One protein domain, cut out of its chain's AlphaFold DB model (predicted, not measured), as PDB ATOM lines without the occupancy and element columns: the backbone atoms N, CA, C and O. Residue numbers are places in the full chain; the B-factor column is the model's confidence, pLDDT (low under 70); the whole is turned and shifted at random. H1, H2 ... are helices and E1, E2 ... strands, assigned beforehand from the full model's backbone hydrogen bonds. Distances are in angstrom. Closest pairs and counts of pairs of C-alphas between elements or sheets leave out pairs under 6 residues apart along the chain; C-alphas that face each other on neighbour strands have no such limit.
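Overview. This is residues 2 to 198 and 268 to 278 of the 584 residues of an uncharacterized protein of Frischella perrara (UniProt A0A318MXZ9). Two strongly twisted antiparallel sheets sit end to end along the longest axis: a broad wall of seven strands, E1 E2 E3 E8 E9 E10 E11, and a smaller sheet of four, E5 E4 E6 E7. E7 runs on into E8 from one to the other, and the short helices H2 and H5 meet between the two parts. H1 lies off to one side, beyond the E1 edge of the wall, while residues 27 to 46 loop past E2 and E3 with no named element. The printed part has 208 residues, in the order H1 E1 H2 H3 E2 E3 H4 E4 E5 H5 E6 E7 E8 E9 E10 E11, and its class is mixed, helices and strands. It is only just compact, close to loose, with a radius of gyration of the C-alphas of 19.7 A and spans of 62 by 42 by 27 A.

Arrangement. H1, residues 3 to 14, is not on either sheet and touches no helix. E1, residues 22 to 26, is an edge strand and the antiparallel neighbour of E2, residues 61 to 69; N 23 and O 67 are 2.9 A apart. H2, residues 47 to 50, is on this sheet, over E1, at a height over the sheet of 7.8 A. H3, residues 54 to 59, only grazes the sheet with its residues 55 to 59. E2 forms a hairpin with E3, residues 75 to 84, with N 64 and O 81 3.0 A apart. H4, residues 92 to 95, is on the smaller sheet, where E4, residues 101 to 107, and E5, residues 113 to 116, form a hairpin with N 114 and O 106 2.8 A apart. H5, residues 119 to 122, is on the opposite face from H4, and touches H2, the closest C-alphas being those of Ala 48 and Phe 119, 5.7 A apart. E6, residues 129 to 134, is the antiparallel neighbour of E4, with N 103 and O 131 2.9 A apart. E5, H5 and E6 make a split strand-helix-strand unit, two strands of one sheet with a helix between them along the chain and another strand, E4, between them in the sheet, and its crossover is right-handed. E6 and E7, residues 137 to 143, form a hairpin, with N 130 and O 142 2.9 A apart. E7 runs on into E8, residues 146 to 156, at 58 degrees. E8 is the antiparallel neighbour of E3, with N 80 and O 150 2.8 A apart. E8, E9 at residues 162 to 170, E10 at residues 176 to 184 and E11 at residues 190 to 197 form a meander, each strand the antiparallel neighbour of the one before; N 167 and O 180 are 2.8 A apart. Every O i to N i+4 pair is within hydrogen-bond range in H1 and 1 of 2 in H3, while H2, H4 and H5 are too short for such a pair.

Along the chain. H1 begins at C-alpha 3, (20.607, -26.691, 52.761), and is 16.6 A long. E2 and E3 measure 25.5 A and 25.6 A. In the smaller sheet E4 is 19.8 A and E7 18.3 A. E8, the longest strand, begins at C-alpha 146, (6.993, -50.815, 26.927), and is 30.3 A long; E9 is 23.1 A and E10 22.7 A. E11, 21.2 A, ends at C-alpha 197, (12.520, -36.232, 15.023).

Size, cuts and confidence. The C-alphas farthest apart are those of Asn 93 and Glu 186, at 62.0 A. Residues 199 to 267 are not printed, and C-alphas 198 and 268 are 15.1 A apart across this cut. The link from E1 to H2, 20 residues, is long. The mean pLDDT of the printed part is 93.3, and no printed residue is under 70.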
ATOM      1  N   ASN A   2      22.329 -25.323  48.384       73.06
ATOM      2  CA  ASN A   2      21.289 -24.959  49.357       73.06
ATOM      3  C   ASN A   2      21.172 -26.066  50.428       73.06
ATOM      4  O   ASN A   2      21.506 -27.216  50.152       73.06
ATOM      5  N   GLY A   3      20.678 -25.754  51.631       76.44
ATOM      6  CA  GLY A   3      20.607 -26.691  52.761       76.44
ATOM      7  C   GLY A   3      19.786 -27.960  52.487       76.44
ATOM      8  O   GLY A   3      20.117 -29.024  53.000       76.44
ATOM      9  N   GLN A   4      18.773 -27.886  51.618       80.94
ATOM     10  CA  GLN A   4      18.003 -29.057  51.175       80.94
ATOM     11  C   GLN A   4      18.850 -30.040  50.347       80.94
ATOM     12  O   GLN A   4      18.757 -31.250  50.533       80.94
ATOM     13  N   GLN A   5      19.738 -29.538  49.481       84.12
ATOM     14  CA  GLN A   5      20.626 -30.380  48.668       84.12
ATOM     15  C   GLN A   5      21.627 -31.130  49.555       84.12
ATOM     16  O   GLN A   5      21.866 -32.318  49.367       84.12
ATOM     17  N   GLU A   6      22.176 -30.459  50.571       86.94
ATOM     18  CA  GLU A   6      23.083 -31.097  51.532       86.94
ATOM     19  C   GLU A   6      22.387 -32.209  52.331       86.94
ATOM     20  O   GLU A   6      22.989 -33.257  52.576       86.94
ATOM     21  N   GLN A   7      21.114 -32.022  52.694       89.38
ATOM     22  CA  GLN A   7      20.313 -33.050  53.365       89.38
ATOM     23  C   GLN A   7      20.118 -34.289  52.487       89.38
ATOM     24  O   GLN A   7      20.393 -35.395  52.956       89.38
ATOM     25  N   ILE A   8      19.731 -34.111  51.220       90.62
ATOM     26  CA  ILE A   8      19.567 -35.216  50.260       90.62
ATOM     27  C   ILE A   8      20.890 -35.976  50.092       90.62
ATOM     28  O   ILE A   8      20.938 -37.196  50.233       90.62
ATOM     29  N   ILE A   9      22.003 -35.268  49.882       91.62
ATOM     30  CA  ILE A   9      23.327 -35.894  49.730       91.62
ATOM     31  C   ILE A   9      23.707 -36.704  50.975       91.62
ATOM     32  O   ILE A   9      24.255 -37.803  50.864       91.62
ATOM     33  N   ASN A  10      23.436 -36.174  52.168       92.06
ATOM     34  CA  ASN A  10      23.714 -36.886  53.411       92.06
ATOM     35  C   ASN A  10      22.846 -38.144  53.550       92.06
ATOM     36  O   ASN A  10      23.369 -39.180  53.956       92.06
ATOM     37  N   GLN A  11      21.570 -38.097  53.157       92.44
ATOM     38  CA  GLN A  11      20.697 -39.276  53.128       92.44
ATOM     39  C   GLN A  11      21.226 -40.351  52.171       92.44
ATOM     40  O   GLN A  11      21.360 -41.505  52.571       92.44
ATOM     41  N   LEU A  12      21.626 -39.971  50.954       93.38
ATOM     42  CA  LEU A  12      22.218 -40.893  49.975       93.38
ATOM     43  C   LEU A  12      23.497 -41.547  50.517       93.38
ATOM     44  O   LEU A  12      23.699 -42.753  50.379       93.38
ATOM     45  N   LYS A  13      24.357 -40.778  51.195       93.56
ATOM     46  CA  LYS A  13      25.559 -41.318  51.850       93.56
ATOM     47  C   LYS A  13      25.219 -42.302  52.968       93.56
ATOM     48  O   LYS A  13      25.875 -43.335  53.069       93.56
ATOM     49  N   VAL A  14      24.202 -42.009  53.783       93.25
ATOM     50  CA  VAL A  14      23.721 -42.910  54.847       93.25
ATOM     51  C   VAL A  14      23.150 -44.206  54.262       93.25
ATOM     52  O   VAL A  14      23.403 -45.274  54.810       93.25
ATOM     53  N   GLN A  15      22.467 -44.135  53.117       89.56
ATOM     54  CA  GLN A  15      22.011 -45.303  52.350       89.56
ATOM     55  C   GLN A  15      23.163 -46.101  51.701       89.56
ATOM     56  O   GLN A  15      22.935 -47.159  51.120       89.56
ATOM     57  N   GLY A  16      24.411 -45.623  51.776       93.06
ATOM     58  CA  GLY A  16      25.563 -46.274  51.151       93.06
ATOM     59  C   GLY A  16      25.653 -46.057  49.638       93.06
ATOM     60  O   GLY A  16      26.373 -46.789  48.952       93.06
ATOM     61  N   ILE A  17      24.952 -45.053  49.104       95.50
ATOM     62  CA  ILE A  17      24.998 -44.693  47.689       95.50
ATOM     63  C   ILE A  17      26.362 -44.081  47.359       95.50
ATOM     64  O   ILE A  17      26.843 -43.125  47.974       95.50
ATOM     65  N   LEU A  18      26.982 -44.647  46.334       95.06
ATOM     66  CA  LEU A  18      28.255 -44.221  45.769       95.06
ATOM     67  C   LEU A  18      28.059 -43.628  44.365       95.06
ATOM     68  O   LEU A  18      27.361 -44.250  43.556       95.06
ATOM     69  N   PRO A  19      28.722 -42.499  44.045       94.56
ATOM     70  CA  PRO A  19      28.782 -41.940  42.697       94.56
ATOM     71  C   PRO A  19      29.237 -42.939  41.629       94.56
ATOM     72  O   PRO A  19      29.971 -43.888  41.909       94.56
ATOM     73  N   ASN A  20      28.848 -42.676  40.382       94.00
ATOM     74  CA  ASN A  20      29.209 -43.423  39.173       94.00
ATOM     75  C   ASN A  20      28.812 -44.910  39.180       94.00
ATOM     76  O   ASN A  20      29.279 -45.684  38.342       94.00
ATOM     77  N   LYS A  21      27.936 -45.318  40.102       96.56
ATOM     78  CA  LYS A  21      27.250 -46.610  40.074       96.56
ATOM     79  C   LYS A  21      25.829 -46.442  39.544       96.56
ATOM     80  O   LYS A  21      25.247 -45.364  39.664       96.56
ATOM     81  N   THR A  22      25.297 -47.511  38.960       96.31
ATOM     82  CA  THR A  22      23.892 -47.583  38.550       96.31
ATOM     83  C   THR A  22      23.035 -48.003  39.733       96.31
ATOM     84  O   THR A  22      23.333 -49.009  40.377       96.31
ATOM     85  N   TYR A  23      21.963 -47.258  39.960       97.38
ATOM     86  CA  TYR A  23      20.873 -47.593  40.870       97.38
ATOM     87  C   TYR A  23      19.550 -47.545  40.114       97.38
ATOM     88  O   TYR A  23      19.516 -47.196  38.932       97.38
ATOM     89  N   PHE A  24      18.464 -47.883  40.795       96.94
ATOM     90  CA  PHE A  24      17.125 -47.853  40.236       96.94
ATOM     91  C   PHE A  24      16.181 -47.067  41.139       96.94
ATOM     92  O   PHE A  24      16.353 -47.068  42.356       96.94
ATOM     93  N   GLN A  25      15.175 -46.426  40.555       95.06
ATOM     94  CA  GLN A  25      14.117 -45.743  41.300       95.06
ATOM     95  C   GLN A  25      12.787 -45.781  40.544       95.06
ATOM     96  O   GLN A  25      12.760 -45.962  39.322       95.06
ATOM     97  N   HIS A  26      11.698 -45.565  41.277       93.12
ATOM     98  CA  HIS A  26      10.380 -45.299  40.709       93.12
ATOM     99  C   HIS A  26      10.241 -43.848  40.235       93.12
ATOM    100  O   HIS A  26      10.882 -42.946  40.782       93.12
ATOM    101  N   ASP A  27       9.398 -43.659  39.216       87.44
ATOM    102  CA  ASP A  27       8.761 -42.379  38.868       87.44
ATOM    103  C   ASP A  27       9.732 -41.194  38.754       87.44
ATOM    104  O   ASP A  27       9.537 -40.113  39.313       87.44
ATOM    105  N   TYR A  28      10.824 -41.403  38.010       92.44
ATOM    106  CA  TYR A  28      11.762 -40.332  37.704       92.44
ATOM    107  C   TYR A  28      11.057 -39.173  36.990       92.44
ATOM    108  O   TYR A  28      10.394 -39.362  35.968       92.44
ATOM    109  N   SER A  29      11.263 -37.970  37.518       88.56
ATOM    110  CA  SER A  29      10.792 -36.718  36.936       88.56
ATOM    111  C   SER A  29      11.960 -35.946  36.324       88.56
ATOM    112  O   SER A  29      13.050 -35.891  36.893       88.56
ATOM    113  N   LEU A  30      11.729 -35.339  35.157       90.31
ATOM    114  CA  LEU A  30      12.745 -34.602  34.409       90.31
ATOM    115  C   LEU A  30      13.363 -33.461  35.239       90.31
ATOM    116  O   LEU A  30      12.664 -32.560  35.703       90.31
ATOM    117  N   ALA A  31      14.694 -33.448  35.331       90.38
ATOM    118  CA  ALA A  31      15.443 -32.418  36.041       90.38
ATOM    119  C   ALA A  31      15.775 -31.228  35.122       90.38
ATOM    120  O   ALA A  31      16.759 -31.253  34.387       90.38
ATOM    121  N   ILE A  32      14.970 -30.162  35.171       88.56
ATOM    122  CA  ILE A  32      15.203 -28.927  34.386       88.56
ATOM    123  C   ILE A  32      15.851 -27.787  35.183       88.56
ATOM    124  O   ILE A  32      16.052 -26.696  34.653       88.56
ATOM    125  N   ASN A  33      16.165 -28.010  36.458       85.50
ATOM    126  CA  ASN A  33      16.842 -27.040  37.315       85.50
ATOM    127  C   ASN A  33      17.757 -27.748  38.332       85.50
ATOM    128  O   ASN A  33      17.796 -28.978  38.425       85.50
ATOM    129  N   ASN A  34      18.521 -26.961  39.091       83.56
ATOM    130  CA  ASN A  34      19.481 -27.487  40.063       83.56
ATOM    131  C   ASN A  34      18.807 -28.170  41.272       83.56
ATOM    132  O   ASN A  34      19.390 -29.065  41.871       83.56
ATOM    133  N   GLU A  35      17.589 -27.779  41.645       84.62
ATOM    134  CA  GLU A  35      16.867 -28.397  42.767       84.62
ATOM    135  C   GLU A  35      16.448 -29.830  42.416       84.62
ATOM    136  O   GLU A  35      16.763 -30.758  43.152       84.62
ATOM    137  N   ALA A  36      15.895 -30.027  41.221       88.38
ATOM    138  CA  ALA A  36      15.484 -31.332  40.704       88.38
ATOM    139  C   ALA A  36      16.655 -32.220  40.231       88.38
ATOM    140  O   ALA A  36      16.446 -33.342  39.775       88.38
ATOM    141  N   SER A  37      17.901 -31.738  40.298       91.62
ATOM    142  CA  SER A  37      19.082 -32.463  39.797       91.62
ATOM    143  C   SER A  37      19.569 -33.592  40.713       91.62
ATOM    144  O   SER A  37      20.559 -34.247  40.381       91.62
ATOM    145  N   PHE A  38      18.896 -33.828  41.837       92.50
ATOM    146  CA  PHE A  38      19.251 -34.823  42.846       92.50
ATOM    147  C   PHE A  38      18.108 -35.834  43.034       92.50
ATOM    148  O   PHE A  38      16.942 -35.472  42.870       92.50
ATOM    149  N   PRO A  39      18.403 -37.097  43.380       91.62
ATOM    150  CA  PRO A  39      17.372 -38.065  43.724       91.62
ATOM    151  C   PRO A  39      16.803 -37.791  45.112       91.62
ATOM    152  O   PRO A  39      17.487 -37.956  46.117       91.62
ATOM    153  N   GLU A  40      15.540 -37.372  45.146       85.12
ATOM    154  CA  GLU A  40      14.761 -37.232  46.384       85.12
ATOM    155  C   GLU A  40      14.183 -38.574  46.853       85.12
ATOM    156  O   GLU A  40      13.964 -38.781  48.046       85.12
ATOM    157  N   ASN A  41      13.970 -39.500  45.914       81.50
ATOM    158  CA  ASN A  41      13.453 -40.836  46.183       81.50
ATOM    159  C   ASN A  41      14.573 -41.810  46.565       81.50
ATOM    160  O   ASN A  41      15.737 -41.643  46.192       81.50
ATOM    161  N   GLU A  42      14.198 -42.869  47.282       88.19
ATOM    162  CA  GLU A  42      15.104 -43.963  47.624       88.19
ATOM    163  C   GLU A  42      15.661 -44.650  46.368       88.19
ATOM    164  O   GLU A  42      14.945 -44.888  45.390       88.19
ATOM    165  N   LEU A  43      16.955 -44.970  46.416       94.50
ATOM    166  CA  LEU A  43      17.668 -45.643  45.343       94.50
ATOM    167  C   LEU A  43      17.908 -47.112  45.681       94.50
ATOM    168  O   LEU A  43      18.455 -47.451  46.728       94.50
ATOM    169  N   TYR A  44      17.584 -47.978  44.731       94.88
ATOM    170  CA  TYR A  44      17.650 -49.425  44.879       94.88
ATOM    171  C   TYR A  44      18.833 -50.000  44.100       94.88
ATOM    172  O   TYR A  44      19.190 -49.524  43.020       94.88
ATOM    173  N   LEU A  45      19.448 -51.056  44.636       93.50
ATOM    174  CA  LEU A  45      20.545 -51.771  43.972       93.50
ATOM    175  C   LEU A  45      20.046 -52.765  42.918       93.50
ATOM    176  O   LEU A  45      20.798 -53.122  42.009       93.50
ATOM    177  N   SER A  46      18.804 -53.234  43.043       94.00
ATOM    178  CA  SER A  46      18.195 -54.186  42.121       94.00
ATOM    179  C   SER A  46      16.865 -53.669  41.605       94.00
ATOM    180  O   SER A  46      16.061 -53.126  42.353       94.00
ATOM    181  N   VAL A  47      16.591 -53.916  40.326       94.69
ATOM    182  CA  VAL A  47      15.267 -53.645  39.759       94.69
ATOM    183  C   VAL A  47      14.201 -54.613  40.287       94.69
ATOM    184  O   VAL A  47      13.021 -54.292  40.251       94.69
ATOM    185  N   ALA A  48      14.605 -55.762  40.843       93.69
ATOM    186  CA  ALA A  48      13.712 -56.704  41.520       93.69
ATOM    187  C   ALA A  48      12.896 -56.044  42.643       93.69
ATOM    188  O   ALA A  48      11.720 -56.365  42.800       93.69
ATOM    189  N   ASP A  49      13.500 -55.097  43.361       92.00
ATOM    190  CA  ASP A  49      12.873 -54.390  44.482       92.00
ATOM    191  C   ASP A  49      11.782 -53.404  44.020       92.00
ATOM    192  O   ASP A  49      10.979 -52.938  44.820       92.00
ATOM    193  N   LEU A  50      11.723 -53.135  42.713       93.81
ATOM    194  CA  LEU A  50      10.815 -52.193  42.061       93.81
ATOM    195  C   LEU A  50       9.755 -52.910  41.204       93.81
ATOM    196  O   LEU A  50       9.080 -52.286  40.385       93.81
ATOM    197  N   GLU A  51       9.605 -54.235  41.326       92.88
ATOM    198  CA  GLU A  51       8.617 -54.983  40.532       92.88
ATOM    199  C   GLU A  51       7.182 -54.523  40.817       92.88
ATOM    200  O   GLU A  51       6.371 -54.405  39.897       92.88
ATOM    201  N   THR A  52       6.882 -54.220  42.080       86.75
ATOM    202  CA  THR A  52       5.558 -53.785  42.529       86.75
ATOM    203  C   THR A  52       5.636 -52.492  43.326       86.75
ATOM    204  O   THR A  52       6.414 -52.402  44.267       86.75
ATOM    205  N   ASN A  53       4.733 -51.559  43.033       86.00
ATOM    206  CA  ASN A  53       4.428 -50.396  43.866       86.00
ATOM    207  C   ASN A  53       2.894 -50.257  43.941       86.00
ATOM    208  O   ASN A  53       2.190 -50.598  42.986       86.00
ATOM    209  N   ALA A  54       2.369 -49.818  45.087       82.75
ATOM    210  CA  ALA A  54       0.940 -49.603  45.302       82.75
ATOM    211  C   ALA A  54       0.322 -48.652  44.259       82.75
ATOM    212  O   ALA A  54      -0.777 -48.914  43.769       82.75
ATOM    213  N   GLU A  55       1.046 -47.605  43.856       83.50
ATOM    214  CA  GLU A  55       0.566 -46.615  42.882       83.50
ATOM    215  C   GLU A  55       0.383 -47.200  41.474       83.50
ATOM    216  O   GLU A  55      -0.512 -46.785  40.735       83.50
ATOM    217  N   MET A  56       1.142 -48.249  41.125       86.69
ATOM    218  CA  MET A  56       1.054 -48.899  39.812       86.69
ATOM    219  C   MET A  56      -0.339 -49.459  39.521       86.69
ATOM    220  O   MET A  56      -0.755 -49.519  38.367       86.69
ATOM    221  N   GLN A  57      -1.064 -49.903  40.552       75.94
ATOM    222  CA  GLN A  57      -2.412 -50.456  40.381       75.94
ATOM    223  C   GLN A  57      -3.418 -49.369  39.994       75.94
ATOM    224  O   GLN A  57      -4.326 -49.618  39.199       75.94
ATOM    225  N   TYR A  58      -3.231 -48.162  40.530       82.56
ATOM    226  CA  TYR A  58      -4.100 -47.023  40.266       82.56
ATOM    227  C   TYR A  58      -3.843 -46.424  38.881       82.56
ATOM    228  O   TYR A  58      -4.791 -46.127  38.158       82.56
ATOM    229  N   LEU A  59      -2.571 -46.304  38.492       86.94
ATOM    230  CA  LEU A  59      -2.170 -45.724  37.206       86.94
ATOM    231  C   LEU A  59      -2.137 -46.743  36.060       86.94
ATOM    232  O   LEU A  59      -1.985 -46.356  34.907       86.94
ATOM    233  N   ALA A  60      -2.255 -48.039  36.367       91.69
ATOM    234  CA  ALA A  60      -2.073 -49.139  35.416       91.69
ATOM    235  C   ALA A  60      -0.747 -49.067  34.649       91.69
ATOM    236  O   ALA A  60      -0.649 -49.496  33.500       91.69
ATOM    237  N   MET A  61       0.278 -48.546  35.314       93.25
ATOM    238  CA  MET A  61       1.557 -48.213  34.719       93.25
ATOM    239  C   MET A  61       2.685 -48.614  35.665       93.25
ATOM    240  O   MET A  61       2.548 -48.547  36.885       93.25
ATOM    241  N   GLN A  62       3.807 -49.047  35.106       94.50
ATOM    242  CA  GLN A  62       5.060 -49.243  35.823       94.50
ATOM    243  C   GLN A  62       6.110 -48.339  35.194       94.50
ATOM    244  O   GLN A  62       6.440 -48.509  34.022       94.50
ATOM    245  N   ASN A  63       6.666 -47.433  35.991       94.56
ATOM    246  CA  ASN A  63       7.721 -46.533  35.562       94.56
ATOM    247  C   ASN A  63       8.955 -46.718  36.457       94.56
ATOM    248  O   ASN A  63       8.893 -46.611  37.685       94.56
ATOM    249  N   ILE A  64      10.068 -47.107  35.833       96.44
ATOM    250  CA  ILE A  64      11.324 -47.412  36.520       96.44
ATOM    251  C   ILE A  64      12.478 -46.788  35.747       96.44
ATOM    252  O   ILE A  64      12.646 -47.044  34.549       96.44
ATOM    253  N   ALA A  65      13.324 -46.049  36.457       96.50
ATOM    254  CA  ALA A  65      14.524 -45.438  35.913       96.50
ATOM    255  C   ALA A  65      15.798 -46.114  36.427       96.50
ATOM    256  O   ALA A  65      15.950 -46.322  37.627       96.50
ATOM    257  N   GLU A  66      16.727 -46.418  35.519       97.38
ATOM    258  CA  GLU A  66      18.131 -46.682  35.847       97.38
ATOM    259  C   GLU A  66      18.840 -45.330  35.992       97.38
ATOM    260  O   GLU A  66      18.816 -44.541  35.052       97.38
ATOM    261  N   VAL A  67      19.475 -45.050  37.130       97.19
ATOM    262  CA  VAL A  67      20.091 -43.747  37.427       97.19
ATOM    263  C   VAL A  67      21.573 -43.883  37.756       97.19
ATOM    264  O   VAL A  67      21.988 -44.804  38.462       97.19
ATOM    265  N   LYS A  68      22.386 -42.945  37.269       97.81
ATOM    266  CA  LYS A  68      23.790 -42.767  37.665       97.81
ATOM    267  C   LYS A  68      24.018 -41.350  38.155       97.81
ATOM    268  O   LYS A  68      23.544 -40.398  37.535       97.81
ATOM    269  N   LEU A  69      24.808 -41.206  39.215       96.88
ATOM    270  CA  LEU A  69      25.112 -39.912  39.829       96.88
ATOM    271  C   LEU A  69      26.585 -39.515  39.639       96.88
ATOM    272  O   LEU A  69      27.451 -40.389  39.664       96.88
ATOM    273  N   ASN A  70      26.890 -38.221  39.507       96.12
ATOM    274  CA  ASN A  70      28.269 -37.707  39.506       96.12
ATOM    275  C   ASN A  70      28.858 -37.638  40.931       96.12
ATOM    276  O   ASN A  70      28.205 -37.972  41.919       96.12
ATOM    277  N   GLY A  71      30.101 -37.157  41.049       94.81
ATOM    278  CA  GLY A  71      30.780 -36.960  42.339       94.81
ATOM    279  C   GLY A  71      30.084 -35.985  43.298       94.81
ATOM    280  O   GLY A  71      30.315 -36.058  44.503       94.81
ATOM    281  N   ASN A  72      29.197 -35.129  42.785       93.81
ATOM    282  CA  ASN A  72      28.354 -34.220  43.560       93.81
ATOM    283  C   ASN A  72      26.953 -34.798  43.821       93.81
ATOM    284  O   ASN A  72      26.094 -34.069  44.299       93.81
ATOM    285  N   TYR A  73      26.723 -36.088  43.535       94.62
ATOM    286  CA  TYR A  73      25.445 -36.793  43.699       94.62
ATOM    287  C   TYR A  73      24.294 -36.259  42.825       94.62
ATOM    288  O   TYR A  73      23.129 -36.542  43.095       94.62
ATOM    289  N   GLN A  74      24.610 -35.536  41.749       95.25
ATOM    290  CA  GLN A  74      23.627 -35.101  40.756       95.25
ATOM    291  C   GLN A  74      23.470 -36.153  39.659       95.25
ATOM    292  O   GLN A  74      24.445 -36.834  39.327       95.25
ATOM    293  N   TYR A  75      22.278 -36.276  39.074       96.94
ATOM    294  CA  TYR A  75      22.030 -37.185  37.949       96.94
ATOM    295  C   TYR A  75      23.014 -36.953  36.801       96.94
ATOM    296  O   TYR A  75      23.358 -35.828  36.500       96.94
ATOM    297  N   THR A  76      23.470 -38.002  36.127       97.25
ATOM    298  CA  THR A  76      24.367 -37.895  34.952       97.25
ATOM    299  C   THR A  76      23.804 -38.600  33.740       97.25
ATOM    300  O   THR A  76      23.858 -38.075  32.635       97.25
ATOM    301  N   ASP A  77      23.247 -39.781  33.967       97.88
ATOM    302  CA  ASP A  77      22.618 -40.633  32.975       97.88
ATOM    303  C   ASP A  77      21.410 -41.262  33.660       97.88
ATOM    304  O   ASP A  77      21.529 -41.824  34.756       97.88
ATOM    305  N   VAL A  78      20.249 -41.103  33.040       97.94
ATOM    306  CA  VAL A  78      18.992 -41.684  33.498       97.94
ATOM    307  C   VAL A  78      18.348 -42.387  32.318       97.94
ATOM    308  O   VAL A  78      18.082 -41.751  31.305       97.94
ATOM    309  N   LEU A  79      18.087 -43.685  32.435       97.75
ATOM    310  CA  LEU A  79      17.353 -44.459  31.437       97.75
ATOM    311  C   LEU A  79      16.039 -44.939  32.040       97.75
ATOM    312  O   LEU A  79      16.006 -45.886  32.820       97.75
ATOM    313  N   GLN A  80      14.961 -44.279  31.652       97.06
ATOM    314  CA  GLN A  80      13.612 -44.535  32.115       97.06
ATOM    315  C   GLN A  80      12.884 -45.479  31.165       97.06
ATOM    316  O   GLN A  80      12.962 -45.337  29.943       97.06
ATOM    317  N   ARG A  81      12.185 -46.458  31.739       97.44
ATOM    318  CA  ARG A  81      11.282 -47.354  31.021       97.44
ATOM    319  C   ARG A  81       9.918 -47.306  31.661       97.44
ATOM    320  O   ARG A  81       9.777 -47.595  32.849       97.44
ATOM    321  N   GLU A  82       8.938 -47.023  30.828       96.12
ATOM    322  CA  GLU A  82       7.541 -47.011  31.207       96.12
ATOM    323  C   GLU A  82       6.813 -48.171  30.531       96.12
ATOM    324  O   GLU A  82       7.172 -48.599  29.428       96.12
ATOM    325  N   ARG A  83       5.841 -48.750  31.236       95.31
ATOM    326  CA  ARG A  83       5.075 -49.907  30.782       95.31
ATOM    327  C   ARG A  83       3.624 -49.793  31.190       95.31
ATOM    328  O   ARG A  83       3.348 -49.542  32.360       95.31
ATOM    329  N   ASN A  84       2.730 -50.175  30.289       94.94
ATOM    330  CA  ASN A  84       1.339 -50.430  30.636       94.94
ATOM    331  C   ASN A  84       1.201 -51.762  31.387       94.94
ATOM    332  O   ASN A  84       1.947 -52.723  31.166       94.94
ATOM    333  N   ILE A  85       0.211 -51.829  32.271       95.00
ATOM    334  CA  ILE A  85      -0.178 -53.013  33.036       95.00
ATOM    335  C   ILE A  85      -1.528 -53.485  32.525       95.00
ATOM    336  O   ILE A  85      -2.572 -53.005  32.953       95.00
ATOM    337  N   ILE A  86      -1.504 -54.439  31.598       95.31
ATOM    338  CA  ILE A  86      -2.710 -54.861  30.886       95.31
ATOM    339  C   ILE A  86      -3.053 -56.289  31.295       95.31
ATOM    340  O   ILE A  86      -2.318 -57.219  30.961       95.31
ATOM    341  N   GLU A  87      -4.173 -56.483  31.989       95.50
ATOM    342  CA  GLU A  87      -4.731 -57.819  32.227       95.50
ATOM    343  C   GLU A  87      -5.203 -58.427  30.906       95.50
ATOM    344  O   GLU A  87      -5.815 -57.758  30.070       95.50
ATOM    345  N   ILE A  88      -4.936 -59.715  30.708       93.94
ATOM    346  CA  ILE A  88      -5.267 -60.420  29.470       93.94
ATOM    347  C   ILE A  88      -6.100 -61.668  29.731       93.94
ATOM    348  O   ILE A  88      -6.036 -62.296  30.791       93.94
ATOM    349  N   ILE A  89      -6.886 -62.045  28.728       89.50
ATOM    350  CA  ILE A  89      -7.579 -63.325  28.699       89.50
ATOM    351  C   ILE A  89      -6.612 -64.352  28.101       89.50
ATOM    352  O   ILE A  89      -6.216 -64.251  26.940       89.50
ATOM    353  N   TYR A  90      -6.175 -65.312  28.918       88.00
ATOM    354  CA  TYR A  90      -5.185 -66.321  28.535       88.00
ATOM    355  C   TYR A  90      -5.490 -67.661  29.228       88.00
ATOM    356  O   TYR A  90      -5.985 -67.642  30.362       88.00
ATOM    357  N   PRO A  91      -5.206 -68.837  28.625       84.19
ATOM    358  CA  PRO A  91      -5.626 -70.111  29.191       84.19
ATOM    359  C   PRO A  91      -4.875 -70.393  30.494       84.19
ATOM    360  O   PRO A  91      -3.668 -70.638  30.504       84.19
ATOM    361  N   SER A  92      -5.602 -70.411  31.611       83.25
ATOM    362  CA  SER A  92      -5.021 -70.650  32.940       83.25
ATOM    363  C   SER A  92      -4.504 -72.083  33.122       83.25
ATOM    364  O   SER A  92      -3.669 -72.340  33.991       83.25
ATOM    365  N   ASN A  93      -4.944 -73.015  32.267       84.12
ATOM    366  CA  ASN A  93      -4.486 -74.406  32.239       84.12
ATOM    367  C   ASN A  93      -2.960 -74.523  32.127       84.12
ATOM    368  O   ASN A  93      -2.376 -75.387  32.781       84.12
ATOM    369  N   SER A  94      -2.317 -73.615  31.387       85.69
ATOM    370  CA  SER A  94      -0.859 -73.554  31.222       85.69
ATOM    371  C   SER A  94      -0.102 -73.306  32.533       85.69
ATOM    372  O   SER A  94       1.100 -73.544  32.612       85.69
ATOM    373  N   PHE A  95      -0.800 -72.861  33.581       91.75
ATOM    374  CA  PHE A  95      -0.232 -72.483  34.876       91.75
ATOM    375  C   PHE A  95      -0.719 -73.371  36.034       91.75
ATOM    376  O   PHE A  95      -0.387 -73.125  37.197       91.75
ATOM    377  N   LYS A  96      -1.491 -74.431  35.748       86.88
ATOM    378  CA  LYS A  96      -2.059 -75.330  36.771       86.88
ATOM    379  C   LYS A  96      -0.999 -75.935  37.692       86.88
ATOM    380  O   LYS A  96      -1.223 -75.991  38.898       86.88
ATOM    381  N   SER A  97       0.155 -76.319  37.149       89.44
ATOM    382  CA  SER A  97       1.256 -76.954  37.890       89.44
ATOM    383  C   SER A  97       2.074 -75.999  38.769       89.44
ATOM    384  O   SER A  97       2.894 -76.461  39.562       89.44
ATOM    385  N   LEU A  98       1.879 -74.680  38.654       92.25
ATOM    386  CA  LEU A  98       2.599 -73.708  39.476       92.25
ATOM    387  C   LEU A  98       2.145 -73.778  40.938       92.25
ATOM    388  O   LEU A  98       0.977 -74.038  41.224       92.25
ATOM    389  N   ARG A  99       3.055 -73.504  41.875       95.62
ATOM    390  CA  ARG A  99       2.678 -73.202  43.264       95.62
ATOM    391  C   ARG A  99       2.136 -71.774  43.344       95.62
ATOM    392  O   ARG A  99       2.266 -71.018  42.381       95.62
ATOM    393  N   ASP A 100       1.564 -71.393  44.474       96.56
ATOM    394  CA  ASP A 100       1.218 -69.991  44.708       96.56
ATOM    395  C   ASP A 100       2.476 -69.109  44.654       96.56
ATOM    396  O   ASP A 100       3.557 -69.536  45.066       96.56
ATOM    397  N   GLY A 101       2.346 -67.914  44.080       95.94
ATOM    398  CA  GLY A 101       3.455 -66.991  43.839       95.94
ATOM    399  C   GLY A 101       3.323 -66.194  42.540       95.94
ATOM    400  O   GLY A 101       2.313 -66.271  41.834       95.94
ATOM    401  N   ILE A 102       4.376 -65.431  42.238       96.56
ATOM    402  CA  ILE A 102       4.505 -64.588  41.044       96.56
ATOM    403  C   ILE A 102       5.521 -65.223  40.093       96.56
ATOM    404  O   ILE A 102       6.577 -65.700  40.513       96.56
ATOM    405  N   TYR A 103       5.198 -65.230  38.803       97.31
ATOM    406  CA  TYR A 103       6.009 -65.852  37.764       97.31
ATOM    407  C   TYR A 103       6.090 -64.966  36.523       97.31
ATOM    408  O   TYR A 103       5.101 -64.349  36.127       97.31
ATOM    409  N   PHE A 104       7.254 -64.968  35.878       97.81
ATOM    410  CA  PHE A 104       7.527 -64.171  34.686       97.81
ATOM    411  C   PHE A 104       7.721 -65.068  33.469       97.81
ATOM    412  O   PHE A 104       8.382 -66.110  33.547       97.81
ATOM    413  N   TYR A 105       7.149 -64.661  32.342       97.25
ATOM    414  CA  TYR A 105       7.227 -65.387  31.083       97.25
ATOM    415  C   TYR A 105       7.491 -64.441  29.920       97.25
ATOM    416  O   TYR A 105       7.069 -63.288  29.930       97.25
ATOM    417  N   THR A 106       8.124 -64.965  28.881       96.44
ATOM    418  CA  THR A 106       8.142 -64.352  27.553       96.44
ATOM    419  C   THR A 106       7.446 -65.267  26.550       96.44
ATOM    420  O   THR A 106       7.329 -66.474  26.773       96.44
ATOM    421  N   LEU A 107       6.953 -64.689  25.459       94.44
ATOM    422  CA  LEU A 107       6.434 -65.415  24.305       94.44
ATOM    423  C   LEU A 107       7.449 -65.356  23.171       94.44
ATOM    424  O   LEU A 107       8.046 -64.306  22.930       94.44
ATOM    425  N   ASP A 108       7.634 -66.473  22.477       90.75
ATOM    426  CA  ASP A 108       8.319 -66.466  21.186       90.75
ATOM    427  C   ASP A 108       7.352 -66.198  20.023       90.75
ATOM    428  O   ASP A 108       6.141 -66.077  20.209       90.75
ATOM    429  N   GLU A 109       7.888 -66.113  18.807       88.38
ATOM    430  CA  GLU A 109       7.123 -65.842  17.584       88.38
ATOM    431  C   GLU A 109       6.019 -66.889  17.313       88.38
ATOM    432  O   GLU A 109       5.014 -66.596  16.663       88.38
ATOM    433  N   ASN A 110       6.140 -68.094  17.879       90.56
ATOM    434  CA  ASN A 110       5.146 -69.163  17.774       90.56
ATOM    435  C   ASN A 110       4.161 -69.174  18.958       90.56
ATOM    436  O   ASN A 110       3.455 -70.165  19.173       90.56
ATOM    437  N   LYS A 111       4.110 -68.080  19.735       87.75
ATOM    438  CA  LYS A 111       3.250 -67.891  20.915       87.75
ATOM    439  C   LYS A 111       3.517 -68.891  22.045       87.75
ATOM    440  O   LYS A 111       2.647 -69.098  22.893       87.75
ATOM    441  N   GLN A 112       4.699 -69.509  22.083       89.69
ATOM    442  CA  GLN A 112       5.048 -70.466  23.132       89.69
ATOM    443  C   GLN A 112       5.583 -69.750  24.373       89.69
ATOM    444  O   GLN A 112       6.424 -68.853  24.281       89.69
ATOM    445  N   LEU A 113       5.103 -70.168  25.548       94.06
ATOM    446  CA  LEU A 113       5.519 -69.624  26.842       94.06
ATOM    447  C   LEU A 113       6.925 -70.096  27.223       94.06
ATOM    448  O   LEU A 113       7.183 -71.293  27.340       94.06
ATOM    449  N   LYS A 114       7.808 -69.145  27.536       95.00
ATOM    450  CA  LYS A 114       9.144 -69.388  28.095       95.00
ATOM    451  C   LYS A 114       9.240 -68.773  29.483       95.00
ATOM    452  O   LYS A 114       9.218 -67.553  29.629       95.00
ATOM    453  N   LYS A 115       9.325 -69.624  30.507       96.00
ATOM    454  CA  LYS A 115       9.456 -69.190  31.904       96.00
ATOM    455  C   LYS A 115      10.816 -68.532  32.135       96.00
ATOM    456  O   LYS A 115      11.838 -69.102  31.762       96.00
ATOM    457  N   GLN A 116      10.813 -67.389  32.807       97.12
ATOM    458  CA  GLN A 116      12.008 -66.661  33.229       97.12
ATOM    459  C   GLN A 116      12.226 -66.820  34.736       97.12
ATOM    460  O   GLN A 116      11.300 -67.188  35.469       97.12
ATOM    461  N   LYS A 117      13.463 -66.622  35.209       94.94
ATOM    462  CA  LYS A 117      13.805 -66.901  36.613       94.94
ATOM    463  C   LYS A 117      13.355 -65.773  37.535       94.94
ATOM    464  O   LYS A 117      12.993 -66.047  38.675       94.94
ATOM    465  N   SER A 118      13.380 -64.534  37.054       95.56
ATOM    466  CA  SER A 118      13.145 -63.342  37.868       95.56
ATOM    467  C   SER A 118      12.630 -62.155  37.050       95.56
ATOM    468  O   SER A 118      12.666 -62.172  35.820       95.56
ATOM    469  N   PHE A 119      12.202 -61.098  37.746       96.62
ATOM    470  CA  PHE A 119      11.873 -59.817  37.119       96.62
ATOM    471  C   PHE A 119      13.084 -59.194  36.403       96.62
ATOM    472  O   PHE A 119      12.946 -58.675  35.299       96.62
ATOM    473  N   ASN A 120      14.288 -59.333  36.971       95.44
ATOM    474  CA  ASN A 120      15.529 -58.825  36.377       95.44
ATOM    475  C   ASN A 120      15.760 -59.356  34.952       95.44
ATOM    476  O   ASN A 120      16.245 -58.621  34.093       95.44
ATOM    477  N   ASP A 121      15.371 -60.609  34.687       95.38
ATOM    478  CA  ASP A 121      15.543 -61.249  33.377       95.38
ATOM    479  C   ASP A 121      14.599 -60.673  32.309       95.38
ATOM    480  O   ASP A 121      14.922 -60.688  31.122       95.38
ATOM    481  N   VAL A 122      13.432 -60.163  32.720       96.56
ATOM    482  CA  VAL A 122      12.399 -59.630  31.814       96.56
ATOM    483  C   VAL A 122      12.337 -58.107  31.779       96.56
ATOM    484  O   VAL A 122      11.756 -57.547  30.851       96.56
ATOM    485  N   TYR A 123      12.962 -57.415  32.736       95.56
ATOM    486  CA  TYR A 123      12.893 -55.956  32.872       95.56
ATOM    487  C   TYR A 123      13.312 -55.206  31.599       95.56
ATOM    488  O   TYR A 123      12.741 -54.164  31.274       95.56
ATOM    489  N   LYS A 124      14.277 -55.738  30.840       94.00
ATOM    490  CA  LYS A 124      14.746 -55.135  29.581       94.00
ATOM    491  C   LYS A 124      13.993 -55.631  28.342       94.00
ATOM    492  O   LYS A 124      14.222 -55.108  27.257       94.00
ATOM    493  N   SER A 125      13.113 -56.627  28.470       95.12
ATOM    494  CA  SER A 125      12.356 -57.163  27.335       95.12
ATOM    495  C   SER A 125      11.332 -56.143  26.819       95.12
ATOM    496  O   SER A 125      10.675 -55.492  27.633       95.12
ATOM    497  N   PRO A 126      11.109 -56.029  25.497       95.00
ATOM    498  CA  PRO A 126      10.088 -55.135  24.943       95.00
ATOM    499  C   PRO A 126       8.683 -55.367  25.518       95.00
ATOM    500  O   PRO A 126       7.931 -54.428  25.745       95.00
ATOM    501  N   CYS A 127       8.351 -56.621  25.831       97.06
ATOM    502  CA  CYS A 127       7.159 -57.008  26.576       97.06
ATOM    503  C   CYS A 127       7.414 -58.343  27.294       97.06
ATOM    504  O   CYS A 127       8.257 -59.135  26.858       97.06
ATOM    505  N   TYR A 128       6.695 -58.592  28.387       97.19
ATOM    506  CA  TYR A 128       6.688 -59.859  29.117       97.19
ATOM    507  C   TYR A 128       5.310 -60.111  29.740       97.19
ATOM    508  O   TYR A 128       4.476 -59.205  29.808       97.19
ATOM    509  N   LEU A 129       5.072 -61.343  30.195       97.50
ATOM    510  CA  LEU A 129       3.895 -61.703  30.980       97.50
ATOM    511  C   LEU A 129       4.249 -61.871  32.457       97.50
ATOM    512  O   LEU A 129       5.236 -62.530  32.794       97.50
ATOM    513  N   ARG A 130       3.397 -61.334  33.328       96.81
ATOM    514  CA  ARG A 130       3.406 -61.562  34.774       96.81
ATOM    515  C   ARG A 130       2.181 -62.388  35.142       96.81
ATOM    516  O   ARG A 130       1.059 -62.000  34.829       96.81
ATOM    517  N   VAL A 131       2.393 -63.520  35.801       97.12
ATOM    518  CA  VAL A 131       1.331 -64.433  36.238       97.12
ATOM    519  C   VAL A 131       1.354 -64.517  37.751       97.12
ATOM    520  O   VAL A 131       2.389 -64.831  38.336       97.12
ATOM    521  N   GLU A 132       0.207 -64.285  38.377       96.00
ATOM    522  CA  GLU A 132       0.052 -64.382  39.825       96.00
ATOM    523  C   GLU A 132      -0.938 -65.486  40.185       96.00
ATOM    524  O   GLU A 132      -2.066 -65.537  39.682       96.00
ATOM    525  N   LYS A 133      -0.502 -66.377  41.076       95.75
ATOM    526  CA  LYS A 133      -1.294 -67.498  41.577       95.75
ATOM    527  C   LYS A 133      -1.433 -67.404  43.095       95.75
ATOM    528  O   LYS A 133      -0.428 -67.269  43.791       95.75
ATOM    529  N   LYS A 134      -2.665 -67.481  43.599       95.62
ATOM    530  CA  LYS A 134      -2.999 -67.453  45.032       95.62
ATOM    531  C   LYS A 134      -4.047 -68.515  45.342       95.62
ATOM    532  O   LYS A 134      -5.013 -68.658  44.596       95.62
ATOM    533  N   HIS A 135      -3.872 -69.229  46.450       93.94
ATOM    534  CA  HIS A 135      -4.776 -70.281  46.919       93.94
ATOM    535  C   HIS A 135      -5.090 -71.331  45.841       93.94
ATOM    536  O   HIS A 135      -6.228 -71.771  45.688       93.94
ATOM    537  N   GLY A 136      -4.090 -71.708  45.042       89.81
ATOM    538  CA  GLY A 136      -4.242 -72.684  43.965       89.81
ATOM    539  C   GLY A 136      -4.875 -72.146  42.677       89.81
ATOM    540  O   GLY A 136      -4.956 -72.897  41.702       89.81
ATOM    541  N   ILE A 137      -5.256 -70.864  42.613       92.00
ATOM    542  CA  ILE A 137      -5.976 -70.255  41.484       92.00
ATOM    543  C   ILE A 137      -5.132 -69.147  40.846       92.00
ATOM    544  O   ILE A 137      -4.502 -68.347  41.535       92.00
ATOM    545  N   VAL A 138      -5.114 -69.093  39.512       94.75
ATOM    546  CA  VAL A 138      -4.497 -67.978  38.775       94.75
ATOM    547  C   VAL A 138      -5.409 -66.765  38.894       94.75
ATOM    548  O   VAL A 138      -6.505 -66.751  38.336       94.75
ATOM    549  N   VAL A 139      -4.963 -65.759  39.640       93.44
ATOM    550  CA  VAL A 139      -5.766 -64.569  39.936       93.44
ATOM    551  C   VAL A 139      -5.529 -63.447  38.928       93.44
ATOM    552  O   VAL A 139      -6.459 -62.688  38.653       93.44
ATOM    553  N   SER A 140      -4.341 -63.386  38.321       94.38
ATOM    554  CA  SER A 140      -3.946 -62.339  37.372       94.38
ATOM    555  C   SER A 140      -2.982 -62.881  36.315       94.38
ATOM    556  O   SER A 140      -2.112 -63.709  36.613       94.38
ATOM    557  N   ILE A 141      -3.165 -62.424  35.076       96.06
ATOM    558  CA  ILE A 141      -2.250 -62.654  33.957       96.06
ATOM    559  C   ILE A 141      -2.146 -61.325  33.224       96.06
ATOM    560  O   ILE A 141      -3.086 -60.902  32.557       96.06
ATOM    561  N   GLN A 142      -0.993 -60.680  33.327       96.31
ATOM    562  CA  GLN A 142      -0.768 -59.352  32.773       96.31
ATOM    563  C   GLN A 142       0.279 -59.409  31.674       96.31
ATOM    564  O   GLN A 142       1.319 -60.040  31.867       96.31
ATOM    565  N   LYS A 143       0.058 -58.700  30.566       96.62
ATOM    566  CA  LYS A 143       1.143 -58.294  29.664       96.62
ATOM    567  C   LYS A 143       1.681 -56.927  30.090       96.62
ATOM    568  O   LYS A 143       0.926 -56.080  30.566       96.62
ATOM    569  N   ARG A 144       2.991 -56.737  29.936       96.44
ATOM    570  CA  ARG A 144       3.730 -55.539  30.365       96.44
ATOM    571  C   ARG A 144       4.549 -54.944  29.206       96.44
ATOM    572  O   ARG A 144       5.782 -55.039  29.236       96.44
ATOM    573  N   PRO A 145       3.911 -54.415  28.146       96.69
ATOM    574  CA  PRO A 145       4.623 -53.810  27.021       96.69
ATOM    575  C   PRO A 145       5.282 -52.493  27.436       96.69
ATOM    576  O   PRO A 145       4.766 -51.801  28.308       96.69
ATOM    577  N   LEU A 146       6.419 -52.159  26.823       97.25
ATOM    578  CA  LEU A 146       6.993 -50.815  26.927       97.25
ATOM    579  C   LEU A 146       6.072 -49.807  26.240       97.25
ATOM    580  O   LEU A 146       5.684 -50.040  25.099       97.25
ATOM    581  N   THR A 147       5.767 -48.707  26.924       95.38
ATOM    582  CA  THR A 147       5.062 -47.545  26.361       95.38
ATOM    583  C   THR A 147       6.061 -46.505  25.897       95.38
ATOM    584  O   THR A 147       5.975 -46.030  24.772       95.38
ATOM    585  N   THR A 148       7.083 -46.228  26.707       96.25
ATOM    586  CA  THR A 148       8.161 -45.301  26.366       96.25
ATOM    587  C   THR A 148       9.508 -45.785  26.904       96.25
ATOM    588  O   THR A 148       9.607 -46.528  27.889       96.25
ATOM    589  N   ILE A 149      10.578 -45.378  26.222       97.88
ATOM    590  CA  ILE A 149      11.951 -45.507  26.709       97.88
ATOM    591  C   ILE A 149      12.605 -44.144  26.532       97.88
ATOM    592  O   ILE A 149      12.817 -43.706  25.399       97.88
ATOM    593  N   THR A 150      12.955 -43.499  27.639       97.75
ATOM    594  CA  THR A 150      13.527 -42.151  27.615       97.75
ATOM    595  C   THR A 150      14.881 -42.154  28.294       97.75
ATOM    596  O   THR A 150      15.023 -42.632  29.418       97.75
ATOM    597  N   ARG A 151      15.901 -41.631  27.615       98.12
ATOM    598  CA  ARG A 151      17.222 -41.402  28.195       98.12
ATOM    599  C   ARG A 151      17.439 -39.915  28.426       98.12
ATOM    600  O   ARG A 151      17.222 -39.113  27.524       98.12
ATOM    601  N   TYR A 152      17.960 -39.574  29.593       98.00
ATOM    602  CA  TYR A 152      18.404 -38.237  29.944       98.00
ATOM    603  C   TYR A 152      19.901 -38.260  30.225       98.00
ATOM    604  O   TYR A 152      20.361 -39.056  31.041       98.00
ATOM    605  N   ASN A 153      20.660 -37.386  29.570       98.00
ATOM    606  CA  ASN A 153      22.070 -37.165  29.874       98.00
ATOM    607  C   ASN A 153      22.245 -35.744  30.393       98.00
ATOM    608  O   ASN A 153      21.818 -34.791  29.741       98.00
ATOM    609  N   TYR A 154      22.912 -35.614  31.530       97.69
ATOM    610  CA  TYR A 154      23.103 -34.352  32.227       97.69
ATOM    611  C   TYR A 154      24.574 -33.977  32.289       97.69
ATOM    612  O   TYR A 154      25.453 -34.810  32.513       97.69
ATOM    613  N   ASN A 155      24.841 -32.686  32.129       96.50
ATOM    614  CA  ASN A 155      26.139 -32.092  32.395       96.50
ATOM    615  C   ASN A 155      25.950 -30.799  33.189       96.50
ATOM    616  O   ASN A 155      24.961 -30.086  33.003       96.50
ATOM    617  N   TYR A 156      26.923 -30.480  34.035       96.38
ATOM    618  CA  TYR A 156      26.852 -29.383  34.993       96.38
ATOM    619  C   TYR A 156      28.048 -28.451  34.850       96.38
ATOM    620  O   TYR A 156      29.136 -28.837  34.418       96.38
ATOM    621  N   TRP A 157      27.836 -27.201  35.235       95.75
ATOM    622  CA  TRP A 157      28.901 -26.239  35.460       95.75
ATOM    623  C   TRP A 157      29.650 -26.550  36.761       95.75
ATOM    624  O   TRP A 157      29.173 -27.295  37.616       95.75
ATOM    625  N   ALA A 158      30.817 -25.930  36.950       93.06
ATOM    626  CA  ALA A 158      31.615 -26.098  38.168       93.06
ATOM    627  C   ALA A 158      30.891 -25.621  39.446       93.06
ATOM    628  O   ALA A 158      31.233 -26.047  40.544       93.06
ATOM    629  N   ASN A 159      29.885 -24.752  39.307       91.56
ATOM    630  CA  ASN A 159      29.024 -24.289  40.398       91.56
ATOM    631  C   ASN A 159      27.800 -25.199  40.646       91.56
ATOM    632  O   ASN A 159      26.913 -24.821  41.412       91.56
ATOM    633  N   ASN A 160      27.757 -26.380  40.018       90.50
ATOM    634  CA  ASN A 160      26.689 -27.385  40.070       90.50
ATOM    635  C   ASN A 160      25.376 -26.998  39.380       90.50
ATOM    636  O   ASN A 160      24.438 -27.788  39.409       90.50
ATOM    637  N   ASN A 161      25.282 -25.842  38.725       93.44
ATOM    638  CA  ASN A 161      24.112 -25.544  37.903       93.44
ATOM    639  C   ASN A 161      24.094 -26.428  36.653       93.44
ATOM    640  O   ASN A 161      25.152 -26.780  36.119       93.44
ATOM    641  N   LEU A 162      22.895 -26.774  36.174       94.75
ATOM    642  CA  LEU A 162      22.739 -27.468  34.898       94.75
ATOM    643  C   LEU A 162      23.419 -26.656  33.798       94.75
ATOM    644  O   LEU A 162      23.274 -25.439  33.730       94.75
ATOM    645  N   LYS A 163      24.184 -27.354  32.964       96.31
ATOM    646  CA  LYS A 163      24.852 -26.815  31.776       96.31
ATOM    647  C   LYS A 163      24.186 -27.321  30.510       96.31
ATOM    648  O   LYS A 163      24.024 -26.583  29.542       96.31
ATOM    649  N   TYR A 164      23.847 -28.604  30.510       96.81
ATOM    650  CA  TYR A 164      23.322 -29.288  29.345       96.81
ATOM    651  C   TYR A 164      22.453 -30.466  29.768       96.81
ATOM    652  O   TYR A 164      22.805 -31.203  30.692       96.81
ATOM    653  N   LEU A 165      21.345 -30.636  29.056       97.62
ATOM    654  CA  LEU A 165      20.429 -31.760  29.169       97.62
ATOM    655  C   LEU A 165      20.159 -32.307  27.769       97.62
ATOM    656  O   LEU A 165      19.701 -31.572  26.897       97.62
ATOM    657  N   LYS A 166      20.386 -33.605  27.572       98.12
ATOM    658  CA  LYS A 166      19.939 -34.328  26.382       98.12
ATOM    659  C   LYS A 166      18.845 -35.310  26.747       98.12
ATOM    660  O   LYS A 166      19.120 -36.261  27.470       98.12
ATOM    661  N   LEU A 167      17.654 -35.108  26.204       97.75
ATOM    662  CA  LEU A 167      16.556 -36.066  26.227       97.75
ATOM    663  C   LEU A 167      16.574 -36.854  24.915       97.75
ATOM    664  O   LEU A 167      16.574 -36.256  23.843       97.75
ATOM    665  N   GLU A 168      16.570 -38.180  24.984       98.31
ATOM    666  CA  GLU A 168      16.410 -39.084  23.842       98.31
ATOM    667  C   GLU A 168      15.204 -39.991  24.088       98.31
ATOM    668  O   GLU A 168      15.160 -40.685  25.098       98.31
ATOM    669  N   ILE A 169      14.252 -40.031  23.160       97.81
ATOM    670  CA  ILE A 169      13.219 -41.072  23.129       97.81
ATOM    671  C   ILE A 169      13.723 -42.180  22.213       97.81
ATOM    672  O   ILE A 169      14.178 -41.911  21.094       97.81
ATOM    673  N   LEU A 170      13.656 -43.420  22.692       97.12
ATOM    674  CA  LEU A 170      14.165 -44.600  22.005       97.12
ATOM    675  C   LEU A 170      13.026 -45.516  21.544       97.12
ATOM    676  O   LEU A 170      11.987 -45.608  22.195       97.12
ATOM    677  N   ASP A 171      13.238 -46.238  20.444       94.94
ATOM    678  CA  ASP A 171      12.398 -47.386  20.090       94.94
ATOM    679  C   ASP A 171      12.772 -48.653  20.887       94.94
ATOM    680  O   ASP A 171      13.753 -48.691  21.631       94.94
ATOM    681  N   ILE A 172      12.016 -49.737  20.687       91.81
ATOM    682  CA  ILE A 172      12.256 -51.040  21.334       91.81
ATOM    683  C   ILE A 172      13.620 -51.673  20.996       91.81
ATOM    684  O   ILE A 172      14.062 -52.582  21.698       91.81
ATOM    685  N   SER A 173      14.281 -51.209  19.931       92.56
ATOM    686  CA  SER A 173      15.633 -51.618  19.527       92.56
ATOM    687  C   SER A 173      16.716 -50.678  20.076       92.56
ATOM    688  O   SER A 173      17.897 -50.879  19.805       92.56
ATOM    689  N   ASN A 174      16.334 -49.702  20.906       92.69
ATOM    690  CA  ASN A 174      17.167 -48.636  21.462       92.69
ATOM    691  C   ASN A 174      17.709 -47.631  20.428       92.69
ATOM    692  O   ASN A 174      18.694 -46.945  20.709       92.69
ATOM    693  N   ASN A 175      17.086 -47.506  19.252       95.88
ATOM    694  CA  ASN A 175      17.422 -46.430  18.322       95.88
ATOM    695  C   ASN A 175      16.755 -45.130  18.774       95.88
ATOM    696  O   ASN A 175      15.583 -45.132  19.142       95.88
ATOM    697  N   VAL A 176      17.474 -44.010  18.691       97.44
ATOM    698  CA  VAL A 176      16.915 -42.682  18.982       97.44
ATOM    699  C   VAL A 176      15.898 -42.319  17.903       97.44
ATOM    700  O   VAL A 176      16.268 -42.171  16.738       97.44
ATOM    701  N   ILE A 177      14.632 -42.151  18.291       96.81
ATOM    702  CA  ILE A 177      13.527 -41.751  17.401       96.81
ATOM    703  C   ILE A 177      13.196 -40.257  17.508       96.81
ATOM    704  O   ILE A 177      12.671 -39.654  16.570       96.81
ATOM    705  N   TYR A 178      13.555 -39.653  18.636       97.88
ATOM    706  CA  TYR A 178      13.463 -38.225  18.889       97.88
ATOM    707  C   TYR A 178      14.541 -37.824  19.890       97.88
ATOM    708  O   TYR A 178      14.857 -38.595  20.797       97.88
ATOM    709  N   PHE A 179      15.096 -36.624  19.754       97.94
ATOM    710  CA  PHE A 179      15.912 -36.048  20.814       97.94
ATOM    711  C   PHE A 179      15.714 -34.542  20.956       97.94
ATOM    712  O   PHE A 179      15.366 -33.847  19.999       97.94
ATOM    713  N   SER A 180      15.985 -34.057  22.164       97.88
ATOM    714  CA  SER A 180      16.038 -32.647  22.530       97.88
ATOM    715  C   SER A 180      17.330 -32.372  23.292       97.88
ATOM    716  O   SER A 180      17.647 -33.074  24.247       97.88
ATOM    717  N   GLU A 181      18.068 -31.348  22.885       98.31
ATOM    718  CA  GLU A 181      19.268 -30.864  23.567       98.31
ATOM    719  C   GLU A 181      19.011 -29.455  24.084       98.31
ATOM    720  O   GLU A 181      18.779 -28.535  23.302       98.31
ATOM    721  N   THR A 182      19.061 -29.290  25.397       97.50
ATOM    722  CA  THR A 182      18.812 -28.026  26.084       97.50
ATOM    723  C   THR A 182      20.102 -27.524  26.717       97.50
ATOM    724  O   THR A 182      20.809 -28.270  27.397       97.50
ATOM    725  N   PHE A 183      20.399 -26.249  26.489       97.38
ATOM    726  CA  PHE A 183      21.607 -25.569  26.939       97.38
ATOM    727  C   PHE A 183      21.253 -24.485  27.950       97.38
ATOM    728  O   PHE A 183      20.298 -23.727  27.753       97.38
ATOM    729  N   PHE A 184      22.051 -24.410  29.010       96.00
ATOM    730  CA  PHE A 184      21.855 -23.497  30.127       96.00
ATOM    731  C   PHE A 184      23.117 -22.669  30.371       96.00
ATOM    732  O   PHE A 184      24.241 -23.181  30.293       96.00
ATOM    733  N   ASN A 185      22.932 -21.402  30.731       94.88
ATOM    734  CA  ASN A 185      24.033 -20.532  31.128       94.88
ATOM    735  C   ASN A 185      24.591 -20.916  32.514       94.88
ATOM    736  O   ASN A 185      24.041 -21.766  33.214       94.88
ATOM    737  N   GLU A 186      25.679 -20.277  32.956       94.81
ATOM    738  CA  GLU A 186      26.286 -20.569  34.268       94.81
ATOM    739  C   GLU A 186      25.352 -20.295  35.462       94.81
ATOM    740  O   GLU A 186      25.564 -20.841  36.547       94.81
ATOM    741  N   LYS A 187      24.300 -19.484  35.285       92.62
ATOM    742  CA  LYS A 187      23.266 -19.243  36.306       92.62
ATOM    743  C   LYS A 187      22.200 -20.345  36.344       92.62
ATOM    744  O   LYS A 187      21.383 -20.342  37.257       92.62
ATOM    745  N   GLY A 188      22.226 -21.289  35.402       90.12
ATOM    746  CA  GLY A 188      21.222 -22.342  35.256       90.12
ATOM    747  C   GLY A 188      19.962 -21.892  34.511       90.12
ATOM    748  O   GLY A 188      18.949 -22.580  34.576       90.12
ATOM    749  N   GLU A 189      19.999 -20.749  33.820       92.69
ATOM    750  CA  GLU A 189      18.882 -20.265  33.005       92.69
ATOM    751  C   GLU A 189      18.977 -20.860  31.593       92.69
ATOM    752  O   GLU A 189      20.064 -20.951  31.018       92.69
ATOM    753  N   LEU A 190      17.836 -21.267  31.034       93.12
ATOM    754  CA  LEU A 190      17.748 -21.864  29.703       93.12
ATOM    755  C   LEU A 190      18.081 -20.820  28.626       93.12
ATOM    756  O   LEU A 190      17.520 -19.726  28.622       93.12
ATOM    757  N   GLU A 191      18.973 -21.159  27.697       95.00
ATOM    758  CA  GLU A 191      19.361 -20.276  26.585       95.00
ATOM    759  C   GLU A 191      18.806 -20.766  25.250       95.00
ATOM    760  O   GLU A 191      18.354 -19.977  24.413       95.00
ATOM    761  N   LYS A 192      18.860 -22.082  25.038       97.19
ATOM    762  CA  LYS A 192      18.585 -22.695  23.744       97.19
ATOM    763  C   LYS A 192      18.118 -24.133  23.909       97.19
ATOM    764  O   LYS A 192      18.678 -24.865  24.721       97.19
ATOM    765  N   THR A 193      17.185 -24.553  23.063       97.56
ATOM    766  CA  THR A 193      16.812 -25.960  22.906       97.56
ATOM    767  C   THR A 193      16.815 -26.337  21.429       97.56
ATOM    768  O   THR A 193      16.261 -25.618  20.605       97.56
ATOM    769  N   THR A 194      17.429 -27.460  21.067       97.94
ATOM    770  CA  THR A 194      17.356 -28.022  19.710       97.94
ATOM    771  C   THR A 194      16.647 -29.363  19.732       97.94
ATOM    772  O   THR A 194      17.012 -30.227  20.523       97.94
ATOM    773  N   ARG A 195      15.664 -29.554  18.855       98.06
ATOM    774  CA  ARG A 195      14.807 -30.745  18.809       98.06
ATOM    775  C   ARG A 195      14.910 -31.402  17.443       98.06
ATOM    776  O   ARG A 195      14.985 -30.706  16.434       98.06
ATOM    777  N   LYS A 196      14.881 -32.733  17.381       97.88
ATOM    778  CA  LYS A 196      14.865 -33.465  16.110       97.88
ATOM    779  C   LYS A 196      14.078 -34.760  16.219       97.88
ATOM    780  O   LYS A 196      14.364 -35.597  17.069       97.88
ATOM    781  N   ASN A 197      13.148 -34.950  15.293       97.31
ATOM    782  CA  ASN A 197      12.520 -36.232  15.023       97.31
ATOM    783  C   ASN A 197      13.376 -36.970  13.987       97.31
ATOM    784  O   ASN A 197      13.506 -36.541  12.840       97.31
ATOM    785  N   THR A 198      14.016 -38.065  14.388       95.69
ATOM    786  CA  THR A 198      14.961 -38.774  13.512       95.69
ATOM    787  C   THR A 198      14.250 -39.600  12.441       95.69
ATOM    788  O   THR A 198      14.859 -39.895  11.415       95.69
ATOM    789  N   LEU A 268       4.850 -46.742  22.283       94.00
ATOM    790  CA  LEU A 268       5.639 -47.662  21.471       94.00
ATOM    791  C   LEU A 268       4.779 -48.831  20.972       94.00
ATOM    792  O   LEU A 268       3.954 -49.390  21.694       94.00
ATOM    793  N   ASP A 269       5.022 -49.239  19.724       90.81
ATOM    794  CA  ASP A 269       4.280 -50.337  19.112       90.81
ATOM    795  C   ASP A 269       4.491 -51.641  19.903       90.81
ATOM    796  O   ASP A 269       5.622 -52.093  20.118       90.81
ATOM    797  N   GLU A 270       3.390 -52.282  20.301       91.44
ATOM    798  CA  GLU A 270       3.465 -53.560  20.997       91.44
ATOM    799  C   GLU A 270       4.069 -54.653  20.088       91.44
ATOM    800  O   GLU A 270       3.579 -54.886  18.973       91.44
ATOM    801  N   PRO A 271       5.090 -55.393  20.556       92.25
ATOM    802  CA  PRO A 271       5.740 -56.418  19.752       92.25
ATOM    803  C   PRO A 271       4.828 -57.635  19.546       92.25
ATOM    804  O   PRO A 271       4.122 -58.079  20.457       92.25
ATOM    805  N   TYR A 272       4.902 -58.247  18.365       92.25
ATOM    806  CA  TYR A 272       4.323 -59.571  18.140       92.25
ATOM    807  C   TYR A 272       5.034 -60.623  19.025       92.25
ATOM    808  O   TYR A 272       6.257 -60.556  19.170       92.25
ATOM    809  N   PRO A 273       4.316 -61.591  19.631       93.12
ATOM    810  CA  PRO A 273       2.872 -61.840  19.518       93.12
ATOM    811  C   PRO A 273       1.996 -61.169  20.588       93.12
ATOM    812  O   PRO A 273       0.801 -61.454  20.658       93.12
ATOM    813  N   TYR A 274       2.552 -60.310  21.443       93.69
ATOM    814  CA  TYR A 274       1.818 -59.709  22.564       93.69
ATOM    815  C   TYR A 274       0.672 -58.799  22.111       93.69
ATOM    816  O   TYR A 274      -0.373 -58.764  22.765       93.69
ATOM    817  N   ASN A 275       0.836 -58.145  20.959       90.06
ATOM    818  CA  ASN A 275      -0.200 -57.338  20.311       90.06
ATOM    819  C   ASN A 275      -1.435 -58.137  19.851       90.06
ATOM    820  O   ASN A 275      -2.445 -57.542  19.495       90.06
ATOM    821  N   GLN A 276      -1.375 -59.473  19.863       89.00
ATOM    822  CA  GLN A 276      -2.517 -60.350  19.577       89.00
ATOM    823  C   GLN A 276      -3.182 -60.903  20.843       89.00
ATOM    824  O   GLN A 276      -4.167 -61.637  20.746       89.00
ATOM    825  N   LEU A 277      -2.641 -60.613  22.030       90.50
ATOM    826  CA  LEU A 277      -3.241 -61.043  23.288       90.50
ATOM    827  C   LEU A 277      -4.397 -60.119  23.647       90.50
ATOM    828  O   LEU A 277      -4.259 -58.895  23.674       90.50
ATOM    829  N   ILE A 278      -5.533 -60.732  23.956       89.69
ATOM    830  CA  ILE A 278      -6.782 -60.020  24.178       89.69
ATOM    831  C   ILE A 278      -6.833 -59.487  25.604       89.69
ATOM    832  O   ILE A 278      -6.630 -60.231  26.562       89.69
TER     833      ILE A 278